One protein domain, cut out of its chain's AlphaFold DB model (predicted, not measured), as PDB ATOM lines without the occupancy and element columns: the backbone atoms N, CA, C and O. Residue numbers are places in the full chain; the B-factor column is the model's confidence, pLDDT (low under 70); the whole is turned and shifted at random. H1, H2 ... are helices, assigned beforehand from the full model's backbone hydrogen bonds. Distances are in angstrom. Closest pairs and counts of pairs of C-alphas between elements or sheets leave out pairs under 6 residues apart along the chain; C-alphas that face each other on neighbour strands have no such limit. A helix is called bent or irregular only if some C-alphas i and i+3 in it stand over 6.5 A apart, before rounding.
ATOM      1  N   PRO A 131     139.994 158.047 104.866       89.19
ATOM      2  CA  PRO A 131     140.085 156.656 104.410       89.19
ATOM      3  C   PRO A 131     140.960 156.495 103.162       89.19
ATOM      4  O   PRO A 131     141.047 157.394 102.321       89.19
ATOM      5  N   CYS A 132     141.583 155.321 103.019       88.06
ATOM      6  CA  CYS A 132     142.219 154.897 101.769       88.06
ATOM      7  C   CYS A 132     141.252 154.118 100.856       88.06
ATOM      8  O   CYS A 132     140.104 153.870 101.217       88.06
ATOM      9  N   GLY A 133     141.707 153.728  99.658       86.31
ATOM     10  CA  GLY A 133     140.861 153.078  98.649       86.31
ATOM     11  C   GLY A 133     140.202 151.777  99.127       86.31
ATOM     12  O   GLY A 133     139.004 151.592  98.915       86.31
ATOM     13  N   ILE A 134     140.947 150.904  99.814       88.00
ATOM     14  CA  ILE A 134     140.400 149.655 100.364       88.00
ATOM     15  C   ILE A 134     139.404 149.917 101.503       88.00
ATOM     16  O   ILE A 134     138.347 149.295 101.541       88.00
ATOM     17  N   GLU A 135     139.661 150.887 102.381       90.56
ATOM     18  CA  GLU A 135     138.708 151.251 103.440       90.56
ATOM     19  C   GLU A 135     137.424 151.841 102.859       90.56
ATOM     20  O   GLU A 135     136.326 151.439 103.233       90.56
ATOM     21  N   ALA A 136     137.550 152.739 101.882       88.56
ATOM     22  CA  ALA A 136     136.415 153.350 101.209       88.56
ATOM     23  C   ALA A 136     135.529 152.323 100.491       88.56
ATOM     24  O   ALA A 136     134.306 152.455 100.494       88.56
ATOM     25  N   GLN A 137     136.130 151.294  99.890       87.44
ATOM     26  CA  GLN A 137     135.397 150.240  99.191       87.44
ATOM     27  C   GLN A 137     134.618 149.332 100.153       87.44
ATOM     28  O   GLN A 137     133.501 148.923  99.836       87.44
ATOM     29  N   PHE A 138     135.193 149.009 101.312       88.62
ATOM     30  CA  PHE A 138     134.600 148.053 102.248       88.62
ATOM     31  C   PHE A 138     133.739 148.709 103.324       88.62
ATOM     32  O   PHE A 138     132.669 148.193 103.650       88.62
ATOM     33  N   PHE A 139     134.158 149.850 103.855       90.75
ATOM     34  CA  PHE A 139     133.530 150.502 105.006       90.75
ATOM     35  C   PHE A 139     132.871 151.830 104.636       90.75
ATOM     36  O   PHE A 139     131.870 152.197 105.240       90.75
ATOM     37  N   GLY A 140     133.345 152.480 103.572       86.38
ATOM     38  CA  GLY A 140     132.818 153.749 103.085       86.38
ATOM     39  C   GLY A 140     133.723 154.930 103.426       86.38
ATOM     40  O   GLY A 140     134.754 154.800 104.075       86.38
ATOM     41  N   TRP A 141     133.335 156.112 102.946       85.62
ATOM     42  CA  TRP A 141     134.123 157.341 103.105       85.62
ATOM     43  C   TRP A 141     133.869 158.076 104.424       85.62
ATOM     44  O   TRP A 141     134.626 158.970 104.798       85.62
ATOM     45  N   LYS A 142     132.768 157.752 105.105       81.31
ATOM     46  CA  LYS A 142     132.326 158.454 106.308       81.31
ATOM     47  C   LYS A 142     132.888 157.720 107.518       81.31
ATOM     48  O   LYS A 142     132.475 156.616 107.792       81.31
ATOM     49  N   HIS A 143     133.839 158.299 108.239       81.62
ATOM     50  CA  HIS A 143     134.365 157.716 109.481       81.62
ATOM     51  C   HIS A 143     133.411 157.975 110.660       81.62
ATOM     52  O   HIS A 143     133.733 158.726 111.576       81.62
ATOM     53  N   ASP A 144     132.210 157.395 110.586       85.62
ATOM     54  CA  ASP A 144     131.124 157.515 111.565       85.62
ATOM     55  C   ASP A 144     130.912 156.223 112.382       85.62
ATOM     56  O   ASP A 144     131.642 155.239 112.237       85.62
ATOM     57  N   GLU A 145     129.929 156.226 113.291       85.81
ATOM     58  CA  GLU A 145     129.634 155.071 114.152       85.81
ATOM     59  C   GLU A 145     129.205 153.832 113.356       85.81
ATOM     60  O   GLU A 145     129.665 152.733 113.662       85.81
ATOM     61  N   ASN A 146     128.428 154.007 112.284       88.75
ATOM     62  CA  ASN A 146     128.024 152.906 111.402       88.75
ATOM     63  C   ASN A 146     129.243 152.233 110.756       88.75
ATOM     64  O   ASN A 146     129.345 151.009 110.677       88.75
ATOM     65  N   THR A 147     130.202 153.043 110.316       90.31
ATOM     66  CA  THR A 147     131.458 152.561 109.732       90.31
ATOM     67  C   THR A 147     132.311 151.856 110.783       90.31
ATOM     68  O   THR A 147     132.906 150.816 110.491       90.31
ATOM     69  N   ALA A 148     132.315 152.347 112.028       92.12
ATOM     70  CA  ALA A 148     132.980 151.675 113.140       92.12
ATOM     71  C   ALA A 148     132.380 150.288 113.420       92.12
ATOM     72  O   ALA A 148     133.123 149.330 113.622       92.12
ATOM     73  N   GLU A 149     131.053 150.160 113.442       91.50
ATOM     74  CA  GLU A 149     130.375 148.875 113.656       91.50
ATOM     75  C   GLU A 149     130.722 147.874 112.556       91.50
ATOM     76  O   GLU A 149     131.180 146.768 112.849       91.50
ATOM     77  N   LYS A 150     130.647 148.305 111.294       91.12
ATOM     78  CA  LYS A 150     131.025 147.466 110.154       91.12
ATOM     79  C   LYS A 150     132.495 147.038 110.211       91.12
ATOM     80  O   LYS A 150     132.813 145.877 109.975       91.12
ATOM     81  N   ALA A 151     133.410 147.942 110.557       92.81
ATOM     82  CA  ALA A 151     134.826 147.604 110.696       92.81
ATOM     83  C   ALA A 151     135.076 146.605 111.847       92.81
ATOM     84  O   ALA A 151     135.897 145.694 111.708       92.81
ATOM     85  N   LYS A 152     134.339 146.702 112.963       93.56
ATOM     86  CA  LYS A 152     134.443 145.739 114.078       93.56
ATOM     87  C   LYS A 152     134.076 144.320 113.655       93.56
ATOM     88  O   LYS A 152     134.773 143.386 114.047       93.56
ATOM     89  N   GLU A 153     133.043 144.149 112.832       90.69
ATOM     90  CA  GLU A 153     132.669 142.832 112.296       90.69
ATOM     91  C   GLU A 153     133.813 142.203 111.491       90.69
ATOM     92  O   GLU A 153     134.084 141.008 111.601       90.69
ATOM     93  N   TYR A 154     134.540 143.018 110.723       90.88
ATOM     94  CA  TYR A 154     135.650 142.566 109.883       90.88
ATOM     95  C   TYR A 154     136.933 142.281 110.673       90.88
ATOM     96  O   TYR A 154     137.787 141.540 110.188       90.88
ATOM     97  N   CYS A 155     137.049 142.813 111.892       88.44
ATOM     98  CA  CYS A 155     138.110 142.466 112.835       88.44
ATOM     99  C   CYS A 155     137.829 141.155 113.592       88.44
ATOM    100  O   CYS A 155     138.728 140.631 114.250       88.44
ATOM    101  N   ASN A 156     136.602 140.619 113.528       86.75
ATOM    102  CA  ASN A 156     136.251 139.385 114.219       86.75
ATOM    103  C   ASN A 156     136.863 138.160 113.500       86.75
ATOM    104  O   ASN A 156     136.536 137.914 112.335       86.75
ATOM    105  N   PRO A 157     137.693 137.340 114.176       79.12
ATOM    106  CA  PRO A 157     138.260 136.128 113.581       79.12
ATOM    107  C   PRO A 157     137.206 135.079 113.193       79.12
ATOM    108  O   PRO A 157     137.486 134.237 112.345       79.12
ATOM    109  N   SER A 158     136.003 135.122 113.776       79.75
ATOM    110  CA  SER A 158     134.905 134.196 113.469       79.75
ATOM    111  C   SER A 158     133.913 134.735 112.431       79.75
ATOM    112  O   SER A 158     132.780 134.253 112.366       79.75
ATOM    113  N   ARG A 159     134.274 135.776 111.670       82.56
ATOM    114  CA  ARG A 159     133.392 136.340 110.638       82.56
ATOM    115  C   ARG A 159     133.116 135.335 109.518       82.56
ATOM    116  O   ARG A 159     133.967 134.504 109.197       82.56
ATOM    117  N   SER A 160     131.951 135.460 108.880       81.44
ATOM    118  CA  SER A 160     131.686 134.709 107.652       81.44
ATOM    119  C   SER A 160     132.652 135.142 106.543       81.44
ATOM    120  O   SER A 160     133.011 136.316 106.437       81.44
ATOM    121  N   LEU A 161     133.067 134.173 105.725       85.12
ATOM    122  CA  LEU A 161     133.835 134.397 104.496       85.12
ATOM    123  C   LEU A 161     132.971 134.176 103.242       85.12
ATOM    124  O   LEU A 161     133.506 134.029 102.147       85.12
ATOM    125  N   ASP A 162     131.644 134.133 103.398       87.06
ATOM    126  CA  ASP A 162     130.720 134.057 102.267       87.06
ATOM    127  C   ASP A 162     130.878 135.291 101.373       87.06
ATOM    128  O   ASP A 162     130.928 136.430 101.846       87.06
ATOM    129  N   GLY A 163     130.967 135.069 100.065       88.62
ATOM    130  CA  GLY A 163     131.168 136.140  99.095       88.62
ATOM    131  C   GLY A 163     132.598 136.691  99.050       88.62
ATOM    132  O   GLY A 163     132.843 137.642  98.308       88.62
ATOM    133  N   LEU A 164     133.553 136.138  99.818       89.69
ATOM    134  CA  LEU A 164     134.935 136.636  99.866       89.69
ATOM    135  C   LEU A 164     135.597 136.598  98.484       89.69
ATOM    136  O   LEU A 164     136.272 137.552  98.102       89.69
ATOM    137  N   SER A 165     135.375 135.524  97.722       90.12
ATOM    138  CA  SER A 165     135.909 135.386  96.365       90.12
ATOM    139  C   SER A 165     135.374 136.460  95.428       90.12
ATOM    140  O   SER A 165     136.152 137.110  94.733       90.12
ATOM    141  N   GLU A 166     134.064 136.707  95.445       90.62
ATOM    142  CA  GLU A 166     133.470 137.792  94.663       90.62
ATOM    143  C   GLU A 166     133.990 139.167  95.086       90.62
ATOM    144  O   GLU A 166     134.289 140.003  94.232       90.62
ATOM    145  N   GLN A 167     134.121 139.416  96.390       89.62
ATOM    146  CA  GLN A 167     134.658 140.674  96.910       89.62
ATOM    147  C   GLN A 167     136.109 140.887  96.478       89.62
ATOM    148  O   GLN A 167     136.468 141.992  96.069       89.62
ATOM    149  N   TYR A 168     136.925 139.835  96.526       89.62
ATOM    150  CA  TYR A 168     138.315 139.865  96.090       89.62
ATOM    151  C   TYR A 168     138.429 140.140  94.589       89.62
ATOM    152  O   TYR A 168     139.157 141.045  94.187       89.62
ATOM    153  N   ILE A 169     137.644 139.444  93.759       88.88
ATOM    154  CA  ILE A 169     137.600 139.676  92.307       88.88
ATOM    155  C   ILE A 169     137.191 141.123  92.010       88.88
ATOM    156  O   ILE A 169     137.899 141.823  91.289       88.88
ATOM    157  N   ARG A 170     136.112 141.618  92.635       87.62
ATOM    158  CA  ARG A 170     135.665 143.013  92.469       87.62
ATOM    159  C   ARG A 170     136.723 144.019  92.920       87.62
ATOM    160  O   ARG A 170     136.846 145.081  92.318       87.62
ATOM    161  N   PHE A 171     137.481 143.719  93.972       87.62
ATOM    162  CA  PHE A 171     138.598 144.553  94.418       87.62
ATOM    163  C   PHE A 171     139.740 144.582  93.393       87.62
ATOM    164  O   PHE A 171     140.235 145.663  93.069       87.62
ATOM    165  N   LEU A 172     140.114 143.430  92.830       85.88
ATOM    166  CA  LEU A 172     141.137 143.342  91.785       85.88
ATOM    167  C   LEU A 172     140.698 143.990  90.458       85.88
ATOM    168  O   LEU A 172     141.530 144.515  89.719       85.88
ATOM    169  N   GLU A 173     139.406 143.990  90.145       85.12
ATOM    170  CA  GLU A 173     138.852 144.643  88.950       85.12
ATOM    171  C   GLU A 173     138.627 146.155  89.155       85.12
ATOM    172  O   GLU A 173     138.652 146.927  88.195       85.12
ATOM    173  N   GLY A 174     138.436 146.592  90.403       79.38
ATOM    174  CA  GLY A 174     138.076 147.961  90.763       79.38
ATOM    175  C   GLY A 174     139.238 148.957  90.848       79.38
ATOM    176  O   GLY A 174     140.419 148.614  90.851       79.38
ATOM    177  N   THR A 175     138.883 150.240  90.977       63.53
ATOM    178  CA  THR A 175     139.821 151.367  91.158       63.53
ATOM    179  C   THR A 175     140.389 151.471  92.579       63.53
ATOM    180  O   THR A 175     141.396 152.151  92.791       63.53
ATOM    181  N   GLY A 176     139.777 150.790  93.557       59.91
ATOM    182  CA  GLY A 176     140.206 150.783  94.961       59.91
ATOM    183  C   GLY A 176     141.625 150.237  95.160       59.91
ATOM    184  O   GLY A 176     142.359 150.736  96.011       59.91
ATOM    185  N   ARG A 177     142.068 149.289  94.323       66.12
ATOM    186  CA  ARG A 177     143.432 148.738  94.390       66.12
ATOM    187  C   ARG A 177     144.511 149.725  93.940       66.12
ATOM    188  O   ARG A 177     145.570 149.773  94.545       66.12
ATOM    189  N   THR A 178     144.258 150.518  92.894       60.47
ATOM    190  CA  THR A 178     145.285 151.372  92.266       60.47
ATOM    191  C   THR A 178     145.572 152.630  93.076       60.47
ATOM    192  O   THR A 178     146.661 153.186  92.998       60.47
ATOM    193  N   SER A 179     144.604 153.088  93.869       65.19
ATOM    194  CA  SER A 179     144.777 154.249  94.741       65.19
ATOM    195  C   SER A 179     145.368 153.886  96.105       65.19
ATOM    196  O   SER A 179     145.994 154.739  96.727       65.19
ATOM    197  N   THR A 180     145.215 152.640  96.569       79.12
ATOM    198  CA  THR A 180     145.551 152.255  97.949       79.12
ATOM    199  C   THR A 180     147.054 152.341  98.269       79.12
ATOM    200  O   THR A 180     147.387 153.095  99.181       79.12
ATOM    201  N   PRO A 181     147.987 151.690  97.544       81.94
ATOM    202  CA  PRO A 181     149.417 151.754  97.880       81.94
ATOM    203  C   PRO A 181     150.008 153.166  97.781       81.94
ATOM    204  O   PRO A 181     150.744 153.601  98.664       81.94
ATOM    205  N   THR A 182     149.656 153.908  96.728       84.12
ATOM    206  CA  THR A 182     150.116 155.289  96.516       84.12
ATOM    207  C   THR A 182     149.675 156.197  97.659       84.12
ATOM    208  O   THR A 182     150.481 156.936  98.221       84.12
ATOM    209  N   LEU A 183     148.403 156.099  98.043       86.50
ATOM    210  CA  LEU A 183     147.821 156.905  99.105       86.50
ATOM    211  C   LEU A 183     148.359 156.515 100.491       86.50
ATOM    212  O   LEU A 183     148.623 157.381 101.320       86.50
ATOM    213  N   LEU A 184     148.587 155.225 100.743       88.94
ATOM    214  CA  LEU A 184     149.225 154.769 101.979       88.94
ATOM    215  C   LEU A 184     150.677 155.264 102.094       88.94
ATOM    216  O   LEU A 184     151.093 155.675 103.175       88.94
ATOM    217  N   ASN A 185     151.432 155.307 100.991       89.50
ATOM    218  CA  ASN A 185     152.775 155.896 100.976       89.50
ATOM    219  C   ASN A 185     152.749 157.413 101.233       89.50
ATOM    220  O   ASN A 185     153.613 157.932 101.944       89.50
ATOM    221  N   GLU A 186     151.750 158.127 100.703       90.00
ATOM    222  CA  GLU A 186     151.513 159.543 101.020       90.00
ATOM    223  C   GLU A 186     151.251 159.729 102.523       90.00
ATOM    224  O   GLU A 186     151.847 160.609 103.154       90.00
ATOM    225  N   PHE A 187     150.416 158.873 103.122       91.94
ATOM    226  CA  PHE A 187     150.142 158.909 104.560       91.94
ATOM    227  C   PHE A 187     151.389 158.627 105.388       91.94
ATOM    228  O   PHE A 187     151.690 159.414 106.279       91.94
ATOM    229  N   ARG A 188     152.156 157.586 105.055       91.50
ATOM    230  CA  ARG A 188     153.415 157.259 105.735       91.50
ATOM    231  C   ARG A 188     154.418 158.413 105.668       91.50
ATOM    232  O   ARG A 188     155.017 158.786 106.673       91.50
ATOM    233  N   THR A 189     154.560 159.036 104.499       90.06
ATOM    234  CA  THR A 189     155.427 160.214 104.317       90.06
ATOM    235  C   THR A 189     154.938 161.396 105.153       90.06
ATOM    236  O   THR A 189     155.730 162.129 105.742       90.06
ATOM    237  N   THR A 190     153.623 161.594 105.227       90.25
ATOM    238  CA  THR A 190     153.006 162.639 106.052       90.25
ATOM    239  C   THR A 190     153.218 162.381 107.539       90.25
ATOM    240  O   THR A 190     153.624 163.291 108.254       90.25
ATOM    241  N   MET A 191     153.056 161.142 107.997       91.06
ATOM    242  CA  MET A 191     153.314 160.755 109.386       91.06
ATOM    243  C   MET A 191     154.776 160.980 109.770       91.06
ATOM    244  O   MET A 191     155.041 161.609 110.788       91.06
ATOM    245  N   SER A 192     155.721 160.607 108.901       87.06
ATOM    246  CA  SER A 192     157.152 160.853 109.124       87.06
ATOM    247  C   SER A 192     157.500 162.344 109.262       87.06
ATOM    248  O   SER A 192     158.414 162.699 110.008       87.06
ATOM    249  N   ARG A 193     156.764 163.240 108.586       85.12
ATOM    250  CA  ARG A 193     156.928 164.697 108.749       85.12
ATOM    251  C   ARG A 193     156.418 165.192 110.103       85.12
ATOM    252  O   ARG A 193     157.025 166.096 110.674       85.12
ATOM    253  N   ILE A 194     155.339 164.598 110.611       85.94
ATOM    254  CA  ILE A 194     154.723 164.958 111.896       85.94
ATOM    255  C   ILE A 194     155.502 164.367 113.081       85.94
ATOM    256  O   ILE A 194     155.498 164.972 114.148       85.94
ATOM    257  N   ASP A 195     156.192 163.236 112.906       81.50
ATOM    258  CA  ASP A 195     156.826 162.428 113.965       81.50
ATOM    259  C   ASP A 195     157.602 163.254 115.014       81.50
ATOM    260  O   ASP A 195     157.408 163.119 116.222       81.50
ATOM    261  N   ARG A 196     158.396 164.237 114.568       74.81
ATOM    262  CA  ARG A 196     159.175 165.114 115.467       74.81
ATOM    263  C   ARG A 196     158.316 166.028 116.347       74.81
ATOM    264  O   ARG A 196     158.747 166.408 117.433       74.81
ATOM    265  N   SER A 197     157.126 166.387 115.883       83.69
ATOM    266  CA  SER A 197     156.164 167.242 116.584       83.69
ATOM    267  C   SER A 197     155.216 166.443 117.483       83.69
ATOM    268  O   SER A 197     154.596 167.027 118.373       83.69
ATOM    269  N   VAL A 198     155.140 165.114 117.315       81.56
ATOM    270  CA  VAL A 198     154.251 164.228 118.090       81.56
ATOM    271  C   VAL A 198     154.515 164.344 119.586       81.56
ATOM    272  O   VAL A 198     153.577 164.263 120.371       81.56
ATOM    273  N   VAL A 199     155.756 164.606 120.014       78.75
ATOM    274  CA  VAL A 199     156.103 164.788 121.437       78.75
ATOM    275  C   VAL A 199     155.260 165.869 122.130       78.75
ATOM    276  O   VAL A 199     154.977 165.735 123.321       78.75
ATOM    277  N   PHE A 200     154.803 166.883 121.389       80.31
ATOM    278  CA  PHE A 200     154.002 167.996 121.904       80.31
ATOM    279  C   PHE A 200     152.492 167.723 121.911       80.31
ATOM    280  O   PHE A 200     151.740 168.500 122.503       80.31
ATOM    281  N   PHE A 201     152.032 166.638 121.279       85.75
ATOM    282  CA  PHE A 201     150.618 166.274 121.233       85.75
ATOM    283  C   PHE A 201     150.131 165.674 122.555       85.75
ATOM    284  O   PHE A 201     150.888 165.091 123.339       85.75
ATOM    285  N   ASP A 202     148.823 165.777 122.780       88.31
ATOM    286  CA  ASP A 202     148.130 165.109 123.875       88.31
ATOM    287  C   ASP A 202     148.262 163.590 123.753       88.31
ATOM    288  O   ASP A 202     148.263 163.033 122.656       88.31
ATOM    289  N   GLN A 203     148.333 162.903 124.896       86.44
ATOM    290  CA  GLN A 203     148.542 161.454 124.937       86.44
ATOM    291  C   GLN A 203     147.520 160.681 124.093       86.44
ATOM    292  O   GLN A 203     147.909 159.754 123.387       86.44
ATOM    293  N   ASP A 204     146.247 161.082 124.133       89.94
ATOM    294  CA  ASP A 204     145.175 160.456 123.351       89.94
ATOM    295  C   ASP A 204     145.466 160.549 121.841       89.94
ATOM    296  O   ASP A 204     145.364 159.553 121.124       89.94
ATOM    297  N   VAL A 205     145.896 161.727 121.368       90.75
ATOM    298  CA  VAL A 205     146.240 161.969 119.957       90.75
ATOM    299  C   VAL A 205     147.488 161.176 119.572       90.75
ATOM    300  O   VAL A 205     147.495 160.535 118.526       90.75
ATOM    301  N   ARG A 206     148.518 161.148 120.431       89.31
ATOM    302  CA  ARG A 206     149.747 160.363 120.203       89.31
ATOM    303  C   ARG A 206     149.463 158.872 120.063       89.31
ATOM    304  O   ARG A 206     149.964 158.237 119.142       89.31
ATOM    305  N   ASN A 207     148.650 158.323 120.965       91.44
ATOM    306  CA  ASN A 207     148.299 156.905 120.958       91.44
ATOM    307  C   ASN A 207     147.533 156.531 119.687       91.44
ATOM    308  O   ASN A 207     147.868 155.541 119.036       91.44
ATOM    309  N   ALA A 208     146.534 157.338 119.317       92.75
ATOM    310  CA  ALA A 208     145.756 157.108 118.107       92.75
ATOM    311  C   ALA A 208     146.622 157.254 116.845       92.75
ATOM    312  O   ALA A 208     146.562 156.409 115.958       92.75
ATOM    313  N   PHE A 209     147.485 158.273 116.789       93.19
ATOM    314  CA  PHE A 209     148.421 158.488 115.683       93.19
ATOM    315  C   PHE A 209     149.359 157.290 115.483       93.19
ATOM    316  O   PHE A 209     149.434 156.760 114.376       93.19
ATOM    317  N   ALA A 210     150.001 156.810 116.552       92.38
ATOM    318  CA  ALA A 210     150.904 155.661 116.490       92.38
ATOM    319  C   ALA A 210     150.182 154.376 116.045       92.38
ATOM    320  O   ALA A 210     150.746 153.542 115.335       92.38
ATOM    321  N   LEU A 211     148.913 154.208 116.437       94.81
ATOM    322  CA  LEU A 211     148.103 153.082 115.984       94.81
ATOM    323  C   LEU A 211     147.805 153.173 114.480       94.81
ATOM    324  O   LEU A 211     147.921 152.166 113.782       94.81
ATOM    325  N   VAL A 212     147.452 154.361 113.979       95.62
ATOM    326  CA  VAL A 212     147.237 154.590 112.541       95.62
ATOM    327  C   VAL A 212     148.528 154.322 111.764       95.62
ATOM    328  O   VAL A 212     148.485 153.583 110.784       95.62
ATOM    329  N   GLU A 213     149.666 154.853 112.212       94.12
ATOM    330  CA  GLU A 213     150.977 154.647 111.581       94.12
ATOM    331  C   GLU A 213     151.312 153.160 111.443       94.12
ATOM    332  O   GLU A 213     151.544 152.668 110.337       94.12
ATOM    333  N   ARG A 214     151.208 152.411 112.545       94.25
ATOM    334  CA  ARG A 214     151.444 150.966 112.541       94.25
ATOM    335  C   ARG A 214     150.557 150.235 111.531       94.25
ATOM    336  O   ARG A 214     151.028 149.341 110.831       94.25
ATOM    337  N   ARG A 215     149.266 150.575 111.463       95.06
ATOM    338  CA  ARG A 215     148.328 149.911 110.543       95.06
ATOM    339  C   ARG A 215     148.557 150.309 109.089       95.06
ATOM    340  O   ARG A 215     148.347 149.471 108.217       95.06
ATOM    341  N   VAL A 216     149.009 151.534 108.819       93.75
ATOM    342  CA  VAL A 216     149.432 151.951 107.473       93.75
ATOM    343  C   VAL A 216     150.633 151.129 107.011       93.75
ATOM    344  O   VAL A 216     150.600 150.606 105.897       93.75
ATOM    345  N   ASP A 217     151.642 150.949 107.863       91.81
ATOM    346  CA  ASP A 217     152.822 150.143 107.532       91.81
ATOM    347  C   ASP A 217     152.468 148.665 107.298       91.81
ATOM    348  O   ASP A 217     152.882 148.078 106.296       91.81
ATOM    349  N   GLU A 218     151.649 148.067 108.170       92.38
ATOM    350  CA  GLU A 218     151.171 146.687 107.999       92.38
ATOM    351  C   GLU A 218     150.356 146.518 106.701       92.38
ATOM    352  O   GLU A 218     150.489 145.510 106.000       92.38
ATOM    353  N   LEU A 219     149.521 147.501 106.352       91.12
ATOM    354  CA  LEU A 219     148.698 147.451 105.144       91.12
ATOM    355  C   LEU A 219     149.534 147.643 103.869       91.12
ATOM    356  O   LEU A 219     149.282 146.962 102.876       91.12
ATOM    357  N   LEU A 220     150.557 148.506 103.898       89.69
ATOM    358  CA  LEU A 220     151.483 148.719 102.778       89.69
ATOM    359  C   LEU A 220     152.192 147.433 102.353       89.69
ATOM    360  O   LEU A 220     152.290 147.163 101.157       89.69
ATOM    361  N   VAL A 221     152.654 146.636 103.321       87.81
ATOM    362  CA  VAL A 221     153.316 145.350 103.048       87.81
ATOM    363  C   VAL A 221     152.360 144.390 102.343       87.81
ATOM    364  O   VAL A 221     152.723 143.790 101.336       87.81
ATOM    365  N   ASN A 222     151.122 144.283 102.828       84.31
ATOM    366  CA  ASN A 222     150.146 143.330 102.296       84.31
ATOM    367  C   ASN A 222     149.517 143.768 100.962       84.31
ATOM    368  O   ASN A 222     149.096 142.927 100.175       84.31
ATOM    369  N   CYS A 223     149.467 145.072 100.673       83.12
ATOM    370  CA  CYS A 223     148.949 145.585  99.402       83.12
ATOM    371  C   CYS A 223     149.972 145.566  98.252       83.12
ATOM    372  O   CYS A 223     149.578 145.800  97.107       83.12
ATOM    373  N   GLY A 224     151.257 145.307  98.523       72.69
ATOM    374  CA  GLY A 224     152.322 145.342  97.511       72.69
ATOM    375  C   GLY A 224     152.114 144.371  96.341       72.69
ATOM    376  O   GLY A 224     152.486 144.682  95.210       72.69
ATOM    377  N   ASP A 225     151.444 143.243  96.583       75.88
ATOM    378  CA  ASP A 225     151.281 142.173  95.591       75.88
ATOM    379  C   ASP A 225     150.018 142.311  94.721       75.88
ATOM    380  O   ASP A 225     149.885 141.638  93.692       75.88
ATOM    381  N   PHE A 226     149.099 143.219  95.065       79.25
ATOM    382  CA  PHE A 226     147.798 143.333  94.396       79.25
ATOM    383  C   PHE A 226     147.886 143.722  92.917       79.25
ATOM    384  O   PHE A 226     147.037 143.320  92.120       79.25
ATOM    385  N   GLU A 227     148.909 144.475  92.504       76.31
ATOM    386  CA  GLU A 227     149.098 144.803  91.085       76.31
ATOM    387  C   GLU A 227     149.487 143.587  90.242       76.31
ATOM    388  O   GLU A 227     149.096 143.488  89.074       76.31
ATOM    389  N   ILE A 228     150.253 142.663  90.823       79.56
ATOM    390  CA  ILE A 228     150.649 141.414  90.172       79.56
ATOM    391  C   ILE A 228     149.432 140.487  90.104       79.56
ATOM    392  O   ILE A 228     149.124 139.952  89.038       79.56
ATOM    393  N   GLU A 229     148.687 140.366  91.203       79.81
ATOM    394  CA  GLU A 229     147.464 139.558  91.281       79.81
ATOM    395  C   GLU A 229     146.376 140.039  90.308       79.81
ATOM    396  O   GLU A 229     145.767 139.235  89.603       79.81
ATOM    397  N   ALA A 230     146.188 141.354  90.163       80.25
ATOM    398  CA  ALA A 230     145.224 141.921  89.218       80.25
ATOM    399  C   ALA A 230     145.570 141.643  87.742       80.25
ATOM    400  O   ALA A 230     144.699 141.706  86.873       80.25
ATOM    401  N   LYS A 231     146.834 141.339  87.417       80.88
ATOM    402  CA  LYS A 231     147.200 140.860  86.073       80.88
ATOM    403  C   LYS A 231     146.825 139.389  85.895       80.88
ATOM    404  O   LYS A 231     146.388 139.017  84.810       80.88
ATOM    405  N   GLN A 232     146.957 138.587  86.953       75.94
ATOM    406  CA  GLN A 232     146.660 137.150  86.956       75.94
ATOM    407  C   GLN A 232     145.153 136.856  86.925       75.94
ATOM    408  O   GLN A 232     144.745 135.880  86.306       75.94
ATOM    409  N   ILE A 233     144.305 137.712  87.510       75.44
ATOM    410  CA  ILE A 233     142.842 137.507  87.534       75.44
ATOM    411  C   ILE A 233     142.163 137.583  86.160       75.44
ATOM    412  O   ILE A 233     141.033 137.130  86.005       75.44
ATOM    413  N   LYS A 234     142.852 138.132  85.149       74.56
ATOM    414  CA  LYS A 234     142.367 138.151  83.760       74.56
ATOM    415  C   LYS A 234     142.358 136.763  83.111       74.56
ATOM    416  O   LYS A 234     141.752 136.606  82.059       74.56
ATOM    417  N   ASP A 235     143.026 135.782  83.715       79.06
ATOM    418  CA  ASP A 235     142.925 134.379  83.327       79.06
ATOM    419  C   ASP A 235     141.604 133.784  83.847       79.06
ATOM    420  O   ASP A 235     141.374 133.692  85.059       79.06
ATOM    421  N   GLU A 236     140.741 133.355  82.923       78.69
ATOM    422  CA  GLU A 236     139.444 132.738  83.226       78.69
ATOM    423  C   GLU A 236     139.581 131.507  84.132       78.69
ATOM    424  O   GLU A 236     138.732 131.279  85.000       78.69
ATOM    425  N   THR A 237     140.678 130.758  84.000       79.62
ATOM    426  CA  THR A 237     140.971 129.575  84.816       79.62
ATOM    427  C   THR A 237     141.219 129.971  86.268       79.62
ATOM    428  O   THR A 237     140.666 129.376  87.194       79.62
ATOM    429  N   HIS A 238     142.019 131.019  86.486       79.44
ATOM    430  CA  HIS A 238     142.312 131.519  87.828       79.44
ATOM    431  C   HIS A 238     141.055 132.087  88.499       79.44
ATOM    432  O   HIS A 238     140.771 131.774  89.659       79.44
ATOM    433  N   ARG A 239     140.255 132.848  87.745       84.75
ATOM    434  CA  ARG A 239     138.979 133.398  88.214       84.75
ATOM    435  C   ARG A 239     137.990 132.301  88.606       84.75
ATOM    436  O   ARG A 239     137.376 132.391  89.667       84.75
ATOM    437  N   HIS A 240     137.845 131.259  87.785       86.06
ATOM    438  CA  HIS A 240     136.957 130.133  88.080       86.06
ATOM    439  C   HIS A 240     137.360 129.414  89.376       86.06
ATOM    440  O   HIS A 240     136.512 129.165  90.230       86.06
ATOM    441  N   ASN A 241     138.659 129.168  89.568       84.81
ATOM    442  CA  ASN A 241     139.172 128.487  90.757       84.81
ATOM    443  C   ASN A 241     138.931 129.273  92.055       84.81
ATOM    444  O   ASN A 241     138.643 128.672  93.087       84.81
ATOM    445  N   LEU A 242     138.985 130.607  92.018       87.31
ATOM    446  CA  LEU A 242     138.622 131.436  93.174       87.31
ATOM    447  C   LEU A 242     137.126 131.333  93.502       87.31
ATOM    448  O   LEU A 242     136.758 131.249  94.674       87.31
ATOM    449  N   MET A 243     136.260 131.305  92.486       89.12
ATOM    450  CA  MET A 243     134.803 131.236  92.671       89.12
ATOM    451  C   MET A 243     134.335 129.935  93.336       89.12
ATOM    452  O   MET A 243     133.294 129.943  93.989       89.12
ATOM    453  N   VAL A 244     135.114 128.847  93.256       86.38
ATOM    454  CA  VAL A 244     134.847 127.593  93.996       86.38
ATOM    455  C   VAL A 244     134.730 127.840  95.507       86.38
ATOM    456  O   VAL A 244     133.989 127.149  96.199       86.38
ATOM    457  N   PHE A 245     135.425 128.855  96.021       88.00
ATOM    458  CA  PHE A 245     135.468 129.205  97.439       88.00
ATOM    459  C   PHE A 245     134.529 130.338  97.851       88.00
ATOM    460  O   PHE A 245     134.665 130.874  98.948       88.00
ATOM    461  N   ASN A 246     133.565 130.698  97.003       89.19
ATOM    462  CA  ASN A 246     132.635 131.778  97.322       89.19
ATOM    463  C   ASN A 246     131.732 131.452  98.525       89.19
ATOM    464  O   ASN A 246     131.284 132.357  99.224       89.19
ATOM    465  N   GLU A 247     131.482 130.166  98.776       87.44
ATOM    466  CA  GLU A 247     130.749 129.689  99.946       87.44
ATOM    467  C   GLU A 247     131.711 129.352 101.096       87.44
ATOM    468  O   GLU A 247     132.611 128.512 100.964       87.44
ATOM    469  N   HIS A 248     131.464 129.929 102.272       84.56
ATOM    470  CA  HIS A 248     132.271 129.746 103.477       84.56
ATOM    471  C   HIS A 248     132.393 128.272 103.867       84.56
ATOM    472  O   HIS A 248     133.466 127.815 104.254       84.56
ATOM    473  N   ARG A 249     131.317 127.486 103.726       87.56
ATOM    474  CA  ARG A 249     131.339 126.050 104.039       87.56
ATOM    475  C   ARG A 249     132.331 125.287 103.159       87.56
ATOM    476  O   ARG A 249     133.023 124.403 103.666       87.56
ATOM    477  N   VAL A 250     132.405 125.618 101.869       86.19
ATOM    478  CA  VAL A 250     133.332 124.982 100.920       86.19
ATOM    479  C   VAL A 250     134.768 125.358 101.268       86.19
ATOM    480  O   VAL A 250     135.626 124.478 101.368       86.19
ATOM    481  N   PHE A 251     135.011 126.641 101.545       86.69
ATOM    482  CA  PHE A 251     136.320 127.145 101.958       86.69
ATOM    483  C   PHE A 251     136.810 126.499 103.262       86.69
ATOM    484  O   PHE A 251     137.919 125.969 103.326       86.69
ATOM    485  N   THR A 252     135.956 126.446 104.284       85.44
ATOM    486  CA  THR A 252     136.270 125.827 105.578       85.44
ATOM    487  C   THR A 252     136.503 124.324 105.444       85.44
ATOM    488  O   THR A 252     137.463 123.796 106.002       85.44
ATOM    489  N   HIS A 253     135.677 123.616 104.666       89.56
ATOM    490  CA  HIS A 253     135.883 122.188 104.423       89.56
ATOM    491  C   HIS A 253     137.225 121.913 103.731       89.56
ATOM    492  O   HIS A 253     137.916 120.958 104.080       89.56
ATOM    493  N   TRP A 254     137.617 122.760 102.776       89.31
ATOM    494  CA  TRP A 254     138.918 122.664 102.124       89.31
ATOM    495  C   TRP A 254     140.079 122.934 103.087       89.31
ATOM    496  O   TRP A 254     141.042 122.168 103.103       89.31
ATOM    497  N   LEU A 255     139.977 123.970 103.924       87.25
ATOM    498  CA  LEU A 255     140.993 124.319 104.924       87.25
ATOM    499  C   LEU A 255     141.286 123.180 105.906       87.25
ATOM    500  O   LEU A 255     142.441 122.996 106.285       87.25
ATOM    501  N   LEU A 256     140.267 122.401 106.279       89.69
ATOM    502  CA  LEU A 256     140.394 121.272 107.207       89.69
ATOM    503  C   LEU A 256     141.116 120.052 106.611       89.69
ATOM    504  O   LEU A 256     141.506 119.158 107.362       89.69
ATOM    505  N   LYS A 257     141.310 119.997 105.287       91.94
ATOM    506  CA  LYS A 257     142.044 118.903 104.642       91.94
ATOM    507  C   LYS A 257     143.529 118.955 104.992       91.94
ATOM    508  O   LYS A 257     144.162 120.012 104.988       91.94
ATOM    509  N   THR A 258     144.120 117.787 105.199       91.69
ATOM    510  CA  THR A 258     145.567 117.628 105.357       91.69
ATOM    511  C   THR A 258     146.308 117.992 104.068       91.69
ATOM    512  O   THR A 258     145.767 117.931 102.962       91.69
ATOM    513  N   LYS A 259     147.604 118.303 104.184       88.44
ATOM    514  CA  LYS A 259     148.457 118.592 103.019       88.44
ATOM    515  C   LYS A 259     148.435 117.457 101.983       88.44
ATOM    516  O   LYS A 259     148.379 117.729 100.788       88.44
ATOM    517  N   ALA A 260     148.436 116.198 102.428       90.88
ATOM    518  CA  ALA A 260     148.378 115.034 101.542       90.88
ATOM    519  C   ALA A 260     147.042 114.943 100.781       90.88
ATOM    520  O   ALA A 260     147.029 114.674  99.580       90.88
ATOM    521  N   GLU A 261     145.919 115.218 101.450       90.94
ATOM    522  CA  GLU A 261     144.590 115.238 100.823       90.94
ATOM    523  C   GLU A 261     144.437 116.378  99.813       90.94
ATOM    524  O   GLU A 261     143.853 116.170  98.745       90.94
ATOM    525  N   LYS A 262     144.989 117.561 100.119       90.44
ATOM    526  CA  LYS A 262     145.012 118.704  99.194       90.44
ATOM    527  C   LYS A 262     145.824 118.386  97.939       90.44
ATOM    528  O   LYS A 262     145.318 118.594  96.845       90.44
ATOM    529  N   ILE A 263     147.017 117.799  98.077       88.94
ATOM    530  CA  ILE A 263     147.855 117.386  96.932       88.94
ATOM    531  C   ILE A 263     147.148 116.325  96.077       88.94
ATOM    532  O   ILE A 263     147.198 116.382  94.853       88.94
ATOM    533  N   LYS A 264     146.456 115.367  96.706       90.44
ATOM    534  CA  LYS A 264     145.704 114.332  95.983       90.44
ATOM    535  C   LYS A 264     144.485 114.895  95.239       90.44
ATOM    536  O   LYS A 264     144.156 114.394  94.169       90.44
ATOM    537  N   SER A 265     143.805 115.890  95.814       84.38
ATOM    538  CA  SER A 265     142.596 116.501  95.233       84.38
ATOM    539  C   SER A 265     142.908 117.566  94.175       84.38
ATOM    540  O   SER A 265     142.101 117.772  93.277       84.38
ATOM    541  N   ASP A 266     144.052 118.243  94.295       84.81
ATOM    542  CA  ASP A 266     144.505 119.328  93.420       84.81
ATOM    543  C   ASP A 266     145.993 119.130  93.063       84.81
ATOM    544  O   ASP A 266     146.870 119.792  93.624       84.81
ATOM    545  N   PRO A 267     146.306 118.185  92.155       78.38
ATOM    546  CA  PRO A 267     147.684 117.885  91.766       78.38
ATOM    547  C   PRO A 267     148.344 119.017  90.966       78.38
ATOM    548  O   PRO A 267     149.567 119.060  90.870       78.38
ATOM    549  N   THR A 268     147.554 119.930  90.392       83.12
ATOM    550  CA  THR A 268     148.040 121.105  89.653       83.12
ATOM    551  C   THR A 268     148.365 122.285  90.574       83.12
ATOM    552  O   THR A 268     149.148 123.151  90.190       83.12
ATOM    553  N   GLY A 269     147.816 122.313  91.795       83.50
ATOM    554  CA  GLY A 269     148.102 123.319  92.823       83.50
ATOM    555  C   GLY A 269     147.312 124.626  92.686       83.50
ATOM    556  O   GLY A 269     147.550 125.570  93.445       83.50
ATOM    557  N   TYR A 270     146.375 124.716  91.739       82.56
ATOM    558  CA  TYR A 270     145.610 125.944  91.497       82.56
ATOM    559  C   TYR A 270     144.627 126.272  92.624       82.56
ATOM    560  O   TYR A 270     144.419 127.444  92.944       82.56
ATOM    561  N   VAL A 271     144.035 125.252  93.241       83.50
ATOM    562  CA  VAL A 271     143.096 125.409  94.355       83.50
ATOM    563  C   VAL A 271     143.851 125.829  95.619       83.50
ATOM    564  O   VAL A 271     143.383 126.690  96.362       83.50
ATOM    565  N   GLN A 272     145.066 125.310  95.832       84.12
ATOM    566  CA  GLN A 272     145.949 125.774  96.915       84.12
ATOM    567  C   GLN A 272     146.376 127.238  96.730       84.12
ATOM    568  O   GLN A 272     146.441 127.992  97.702       84.12
ATOM    569  N   LEU A 273     146.628 127.668  95.489       86.12
ATOM    570  CA  LEU A 273     146.908 129.073  95.192       86.12
ATOM    571  C   LEU A 273     145.691 129.962  95.491       86.12
ATOM    572  O   LEU A 273     145.846 131.021  96.095       86.12
ATOM    573  N   ALA A 274     144.486 129.531  95.108       87.19
ATOM    574  CA  ALA A 274     143.249 130.252  95.408       87.19
ATOM    575  C   ALA A 274     143.015 130.392  96.925       87.19
ATOM    576  O   ALA A 274     142.685 131.481  97.390       87.19
ATOM    577  N   GLU A 275     143.265 129.332  97.703       88.25
ATOM    578  CA  GLU A 275     143.239 129.376  99.172       88.25
ATOM    579  C   GLU A 275     144.185 130.454  99.717       88.25
ATOM    580  O   GLU A 275     143.753 131.333 100.462       88.25
ATOM    581  N   TYR A 276     145.455 130.426  99.299       88.31
ATOM    582  CA  TYR A 276     146.464 131.387  99.746       88.31
ATOM    583  C   TYR A 276     146.045 132.839  99.468       88.31
ATOM    584  O   TYR A 276     146.119 133.689 100.358       88.31
ATOM    585  N   ARG A 277     145.552 133.118  98.255       87.69
ATOM    586  CA  ARG A 277     145.114 134.463  97.845       87.69
ATOM    587  C   ARG A 277     143.913 134.952  98.653       87.69
ATOM    588  O   ARG A 277     143.933 136.073  99.151       87.69
ATOM    589  N   LEU A 278     142.896 134.110  98.842       89.56
ATOM    590  CA  LEU A 278     141.699 134.478  99.605       89.56
ATOM    591  C   LEU A 278     142.009 134.687 101.090       89.56
ATOM    592  O   LEU A 278     141.524 135.650 101.687       89.56
ATOM    593  N   SER A 279     142.863 133.849 101.682       88.50
ATOM    594  CA  SER A 279     143.336 134.043 103.056       88.50
ATOM    595  C   SER A 279     144.130 135.341 103.212       88.50
ATOM    596  O   SER A 279     143.866 136.102 104.146       88.50
ATOM    597  N   GLY A 280     145.050 135.631 102.285       89.56
ATOM    598  CA  GLY A 280     145.816 136.880 102.275       89.56
ATOM    599  C   GLY A 280     144.923 138.112 102.118       89.56
ATOM    600  O   GLY A 280     145.050 139.082 102.871       89.56
ATOM    601  N   PHE A 281     143.943 138.054 101.216       90.31
ATOM    602  CA  PHE A 281     142.979 139.134 101.032       90.31
ATOM    603  C   PHE A 281     142.112 139.347 102.274       90.31
ATOM    604  O   PHE A 281     141.995 140.469 102.762       90.31
ATOM    605  N   SER A 282     141.569 138.268 102.847       91.00
ATOM    606  CA  SER A 282     140.803 138.307 104.097       91.00
ATOM    607  C   SER A 282     141.596 139.002 105.209       91.00
ATOM    608  O   SER A 282     141.082 139.924 105.850       91.00
ATOM    609  N   HIS A 283     142.866 138.628 105.383       91.12
ATOM    610  CA  HIS A 283     143.763 139.258 106.349       91.12
ATOM    611  C   HIS A 283     143.975 140.750 106.059       91.12
ATOM    612  O   HIS A 283     143.850 141.579 106.959       91.12
ATOM    613  N   THR A 284     144.204 141.109 104.795       91.81
ATOM    614  CA  THR A 284     144.404 142.504 104.376       91.81
ATOM    615  C   THR A 284     143.185 143.374 104.686       91.81
ATOM    616  O   THR A 284     143.326 144.473 105.224       91.81
ATOM    617  N   VAL A 285     141.972 142.876 104.426       92.25
ATOM    618  CA  VAL A 285     140.739 143.609 104.751       92.25
ATOM    619  C   VAL A 285     140.567 143.759 106.271       92.25
ATOM    620  O   VAL A 285     140.080 144.791 106.726       92.25
ATOM    621  N   ALA A 286     140.994 142.785 107.080       93.56
ATOM    622  CA  ALA A 286     140.956 142.906 108.543       93.56
ATOM    623  C   ALA A 286     141.938 143.975 109.070       93.56
ATOM    624  O   ALA A 286     141.611 144.717 110.002       93.56
ATOM    625  N   ILE A 287     143.114 144.113 108.445       94.06
ATOM    626  CA  ILE A 287     144.048 145.215 108.733       94.06
ATOM    627  C   ILE A 287     143.420 146.552 108.336       94.06
ATOM    628  O   ILE A 287     143.444 147.487 109.135       94.06
ATOM    629  N   ALA A 288     142.804 146.639 107.152       93.44
ATOM    630  CA  ALA A 288     142.097 147.841 106.716       93.44
ATOM    631  C   ALA A 288     140.966 148.223 107.687       93.44
ATOM    632  O   ALA A 288     140.833 149.387 108.042       93.44
ATOM    633  N   ALA A 289     140.209 147.248 108.196       95.19
ATOM    634  CA  ALA A 289     139.188 147.486 109.214       95.19
ATOM    635  C   ALA A 289     139.791 148.044 110.515       95.19
ATOM    636  O   ALA A 289     139.283 149.009 111.087       95.19
ATOM    637  N   SER A 290     140.917 147.477 110.957       95.75
ATOM    638  CA  SER A 290     141.648 147.967 112.131       95.75
ATOM    639  C   SER A 290     142.182 149.391 111.926       95.75
ATOM    640  O   SER A 290     142.162 150.190 112.861       95.75
ATOM    641  N   LEU A 291     142.631 149.724 110.710       95.75
ATOM    642  CA  LEU A 291     143.040 151.076 110.329       95.75
ATOM    643  C   LEU A 291     141.857 152.052 110.390       95.75
ATOM    644  O   LEU A 291     141.996 153.131 110.964       95.75
ATOM    645  N   THR A 292     140.685 151.657 109.885       95.62
ATOM    646  CA  THR A 292     139.468 152.482 109.934       95.62
ATOM    647  C   THR A 292     139.078 152.812 111.371       95.62
ATOM    648  O   THR A 292     138.803 153.969 111.688       95.62
ATOM    649  N   LEU A 293     139.128 151.827 112.274       95.69
ATOM    650  CA  LEU A 293     138.875 152.053 113.699       95.69
ATOM    651  C   LEU A 293     139.891 153.024 114.314       95.69
ATOM    652  O   LEU A 293     139.491 153.980 114.977       95.69
ATOM    653  N   ALA A 294     141.183 152.839 114.033       95.50
ATOM    654  CA  ALA A 294     142.237 153.731 114.517       95.50
ATOM    655  C   ALA A 294     142.059 155.177 114.011       95.50
ATOM    656  O   ALA A 294     142.291 156.137 114.743       95.50
ATOM    657  N   ARG A 295     141.593 155.353 112.770       94.81
ATOM    658  CA  ARG A 295     141.309 156.672 112.181       94.81
ATOM    659  C   ARG A 295     140.104 157.352 112.806       94.81
ATOM    660  O   ARG A 295     140.136 158.563 113.012       94.81
ATOM    661  N   ILE A 296     139.069 156.585 113.141       94.44
ATOM    662  CA  ILE A 296     137.914 157.084 113.895       94.44
ATOM    663  C   ILE A 296     138.357 157.537 115.291       94.44
ATOM    664  O   ILE A 296     137.955 158.609 115.742       94.44
ATOM    665  N   GLU A 297     139.220 156.773 115.965       94.19
ATOM    666  CA  GLU A 297     139.790 157.167 117.259       94.19
ATOM    667  C   GLU A 297     140.642 158.435 117.155       94.19
ATOM    668  O   GLU A 297     140.477 159.348 117.966       94.19
ATOM    669  N   LEU A 298     141.491 158.537 116.127       94.50
ATOM    670  CA  LEU A 298     142.282 159.739 115.869       94.50
ATOM    671  C   LEU A 298     141.379 160.953 115.640       94.50
ATOM    672  O   LEU A 298     141.612 162.002 116.234       94.50
ATOM    673  N   ARG A 299     140.313 160.805 114.849       94.00
ATOM    674  CA  ARG A 299     139.353 161.883 114.592       94.00
ATOM    675  C   ARG A 299     138.652 162.344 115.869       94.00
ATOM    676  O   ARG A 299     138.606 163.540 116.131       94.00
ATOM    677  N   LYS A 300     138.217 161.413 116.723       93.12
ATOM    678  CA  LYS A 300     137.644 161.735 118.044       93.12
ATOM    679  C   LYS A 300     138.653 162.440 118.956       93.12
ATOM    680  O   LYS A 300     138.297 163.374 119.674       93.12
ATOM    681  N   ALA A 301     139.917 162.015 118.939       93.44
ATOM    682  CA  ALA A 301     140.976 162.666 119.708       93.44
ATOM    683  C   ALA A 301     141.253 164.089 119.194       93.44
ATOM    684  O   ALA A 301     141.441 165.001 120.000       93.44
ATOM    685  N   MET A 302     141.219 164.296 117.874       93.19
ATOM    686  CA  MET A 302     141.334 165.616 117.255       93.19
ATOM    687  C   MET A 302     140.157 166.524 117.618       93.19
ATOM    688  O   MET A 302     140.379 167.650 118.052       93.19
ATOM    689  N   GLU A 303     138.922 166.033 117.538       92.56
ATOM    690  CA  GLU A 303     137.721 166.782 117.938       92.56
ATOM    691  C   GLU A 303     137.787 167.247 119.397       92.56
ATOM    692  O   GLU A 303     137.385 168.362 119.732       92.56
ATOM    693  N   LYS A 304     138.345 166.409 120.274       92.06
ATOM    694  CA  LYS A 304     138.487 166.701 121.702       92.06
ATOM    695  C   LYS A 304     139.620 167.683 122.014       92.06
ATOM    696  O   LYS A 304     139.440 168.550 122.866       92.06
ATOM    697  N   HIS A 305     140.788 167.518 121.390       87.19
ATOM    698  CA  HIS A 305     142.028 168.185 121.822       87.19
ATOM    699  C   HIS A 305     142.576 169.204 120.825       87.19
ATOM    700  O   HIS A 305     143.236 170.156 121.231       87.19
ATOM    701  N   VAL A 306     142.311 169.014 119.534       87.44
ATOM    702  CA  VAL A 306     142.874 169.821 118.443       87.44
ATOM    703  C   VAL A 306     141.888 170.909 118.032       87.44
ATOM    704  O   VAL A 306     142.228 172.086 118.101       87.44
ATOM    705  N   GLU A 307     140.645 170.548 117.702       88.44
ATOM    706  CA  GLU A 307     139.607 171.487 117.241       88.44
ATOM    707  C   GLU A 307     139.398 172.716 118.148       88.44
ATOM    708  O   GLU A 307     139.236 173.820 117.619       88.44
ATOM    709  N   PRO A 308     139.434 172.612 119.494       88.00
ATOM    710  CA  PRO A 308     139.285 173.785 120.360       88.00
ATOM    711  C   PRO A 308     140.452 174.779 120.274       88.00
ATOM    712  O   PRO A 308     140.303 175.937 120.662       88.00
ATOM    713  N   LEU A 309     141.622 174.330 119.813       83.62
ATOM    714  CA  LEU A 309     142.853 175.120 119.758       83.62
ATOM    715  C   LEU A 309     143.087 175.761 118.385       83.62
ATOM    716  O   LEU A 309     143.864 176.714 118.293       83.62
ATOM    717  N   ILE A 310     142.413 175.266 117.344       86.75
ATOM    718  CA  ILE A 310     142.560 175.738 115.966       86.75
ATOM    719  C   ILE A 310     141.662 176.961 115.708       86.75
ATOM    720  O   ILE A 310     140.465 176.925 116.003       86.75
ATOM    721  N   PRO A 311     142.197 178.051 115.122       86.00
ATOM    722  CA  PRO A 311     141.400 179.207 114.725       86.00
ATOM    723  C   PRO A 311     140.306 178.852 113.704       86.00
ATOM    724  O   PRO A 311     140.586 178.175 112.719       86.00
ATOM    725  N   GLU A 312     139.099 179.409 113.854       87.56
ATOM    726  CA  GLU A 312     137.961 179.161 112.940       87.56
ATOM    727  C   GLU A 312     138.301 179.381 111.456       87.56
ATOM    728  O   GLU A 312     137.903 178.598 110.599       87.56
ATOM    729  N   LYS A 313     139.138 180.382 111.148       86.88
ATOM    730  CA  LYS A 313     139.623 180.660 109.783       86.88
ATOM    731  C   LYS A 313     140.361 179.487 109.118       86.88
ATOM    732  O   LYS A 313     140.434 179.445 107.899       86.88
ATOM    733  N   MET A 314     140.949 178.580 109.904       82.81
ATOM    734  CA  MET A 314     141.629 177.382 109.400       82.81
ATOM    735  C   MET A 314     140.666 176.200 109.240       82.81
ATOM    736  O   MET A 314     140.938 175.296 108.462       82.81
ATOM    737  N   LYS A 315     139.524 176.194 109.933       82.31
ATOM    738  CA  LYS A 315     138.543 175.100 109.841       82.31
ATOM    739  C   LYS A 315     137.687 175.169 108.576       82.31
ATOM    740  O   LYS A 315     137.147 174.158 108.148       82.31
ATOM    741  N   SER A 316     137.545 176.362 108.000       66.19
ATOM    742  CA  SER A 316     136.695 176.642 106.836       66.19
ATOM    743  C   SER A 316     137.398 176.534 105.475       66.19
ATOM    744  O   SER A 316     136.785 176.880 104.466       66.19
ATOM    745  N   ALA A 317     138.673 176.143 105.449       50.78
ATOM    746  CA  ALA A 317     139.475 175.964 104.235       50.78
ATOM    747  C   ALA A 317     139.676 174.475 103.946       50.78
ATOM    748  O   ALA A 317     139.613 174.112 102.751       50.78
TER     749      ALA A 317
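What this domain is: This is residues 131 to 317 of the 317 residues of an uncharacterized protein of Grimontia indica (UniProt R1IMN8). One long helix, H10, runs through most of a rod-shaped, all-helix domain; H1, H2, H3, H5 and H7 pack on it, and H4 lies outside H5, away from H10. The helical hairpin of H4 and H5 lies along one side, with H5 beside H10 and H4 farther out, while H2 packs on the opposite side of H10 and H1 crosses between H10 and the first part of H4. Towards the end where H10 begins, H3, H6 and H7 make a cluster of short helices with H8 and H9 beyond it; at the other end the tail sticks out at residues 308 to 314. The printed part has 187 residues, with eleven named helices, H1 to H11 in order along the chain, and no named strand. It is only just loose, close to compact, with a radius of gyration of the C-alphas of 19.5 A, and spans 66 by 30 by 26 A.

Where its parts are: H1, residues 133 to 138, begins at C-alpha 133 at (140.861, 153.078, 98.649). H2, residues 145 to 155, measures 15.2 A from first to last C-alpha, and H3, residues 164 to 173, 14.1 A. H4, residues 176 to 198, is 30.2 A long; it has a kink of 31 degrees near residue 192 and is irregular, with C-alphas 193 and 196 lying 7.1 A apart. H5, residues 203 to 223, is 30.1 A long. Four short helices follow: H6, residues 226 to 232; H7, residues 236 to 243; H8, residues 248 to 255; and H9, residues 259 to 265. H10, residues 270 to 305, is the longest at 52.1 A, from C-alpha 270 at (145.610, 125.944, 91.497) to C-alpha 305 at (142.028, 168.185, 121.822). H11, residues 312 to 315, ends at C-alpha 315 at (138.543, 175.100, 109.841).

How they stand to each other: H10 is the hub, touching five helices. H5 touches it at a shallow tilt of 21 degrees, opposite ways, the closest C-alphas being those of Ala 208 and Leu 298, 4.9 A apart. H4 and H5 touch as a hairpin, closest at the C-alphas of Pro 181 and Leu 220, 6.1 A, at 35.2 degrees, only just a steep tilt; H4 and H10 are apart. H2 touches residues 285 to 296 of H10 alone, with the C-alphas of Ala 151 and Ala 289 closest at 4.6 A. H1 is about perpendicular to H10, at 82 degrees, and touches it, the closest C-alphas being those of Glu 135 and Ala 288, 5.8 A apart. H1 also touches residues 176 to 183 of H4 alone, where the C-alphas of Gly 133 and Gly 176 are closest at 4.4 A. H3 touches H10 at Ser 165 and Leu 278, their closest C-alphas, 6.7 A, and touches H6 at Leu 172 and Ala 230, 5.0 A between C-alphas. H7 touches H10, closest at the C-alphas of Leu 242 and Ala 274, 5.3 A. H8 and H9 are each close to H10 but not clearly touching, and H11 touches no helix. Every O i to N i+4 pair is within hydrogen-bond range in H1, H2, H3, H5, H7, H8, H9 and H10; in H4 it is 15 of 19 and in H6 2 of 3, while H11 is too short for such a pair.

The domain as a whole: The C-alphas farthest apart, those of Lys 264 and Lys 313, are 68.0 A apart. The printed part has no cut and ends at residue 317, the chain's last residue. No link is long; those from H3 through to H10 are tight. The mean pLDDT of the printed part is 86.6, and residues 175 to 179 and 316 to 317 are under 70.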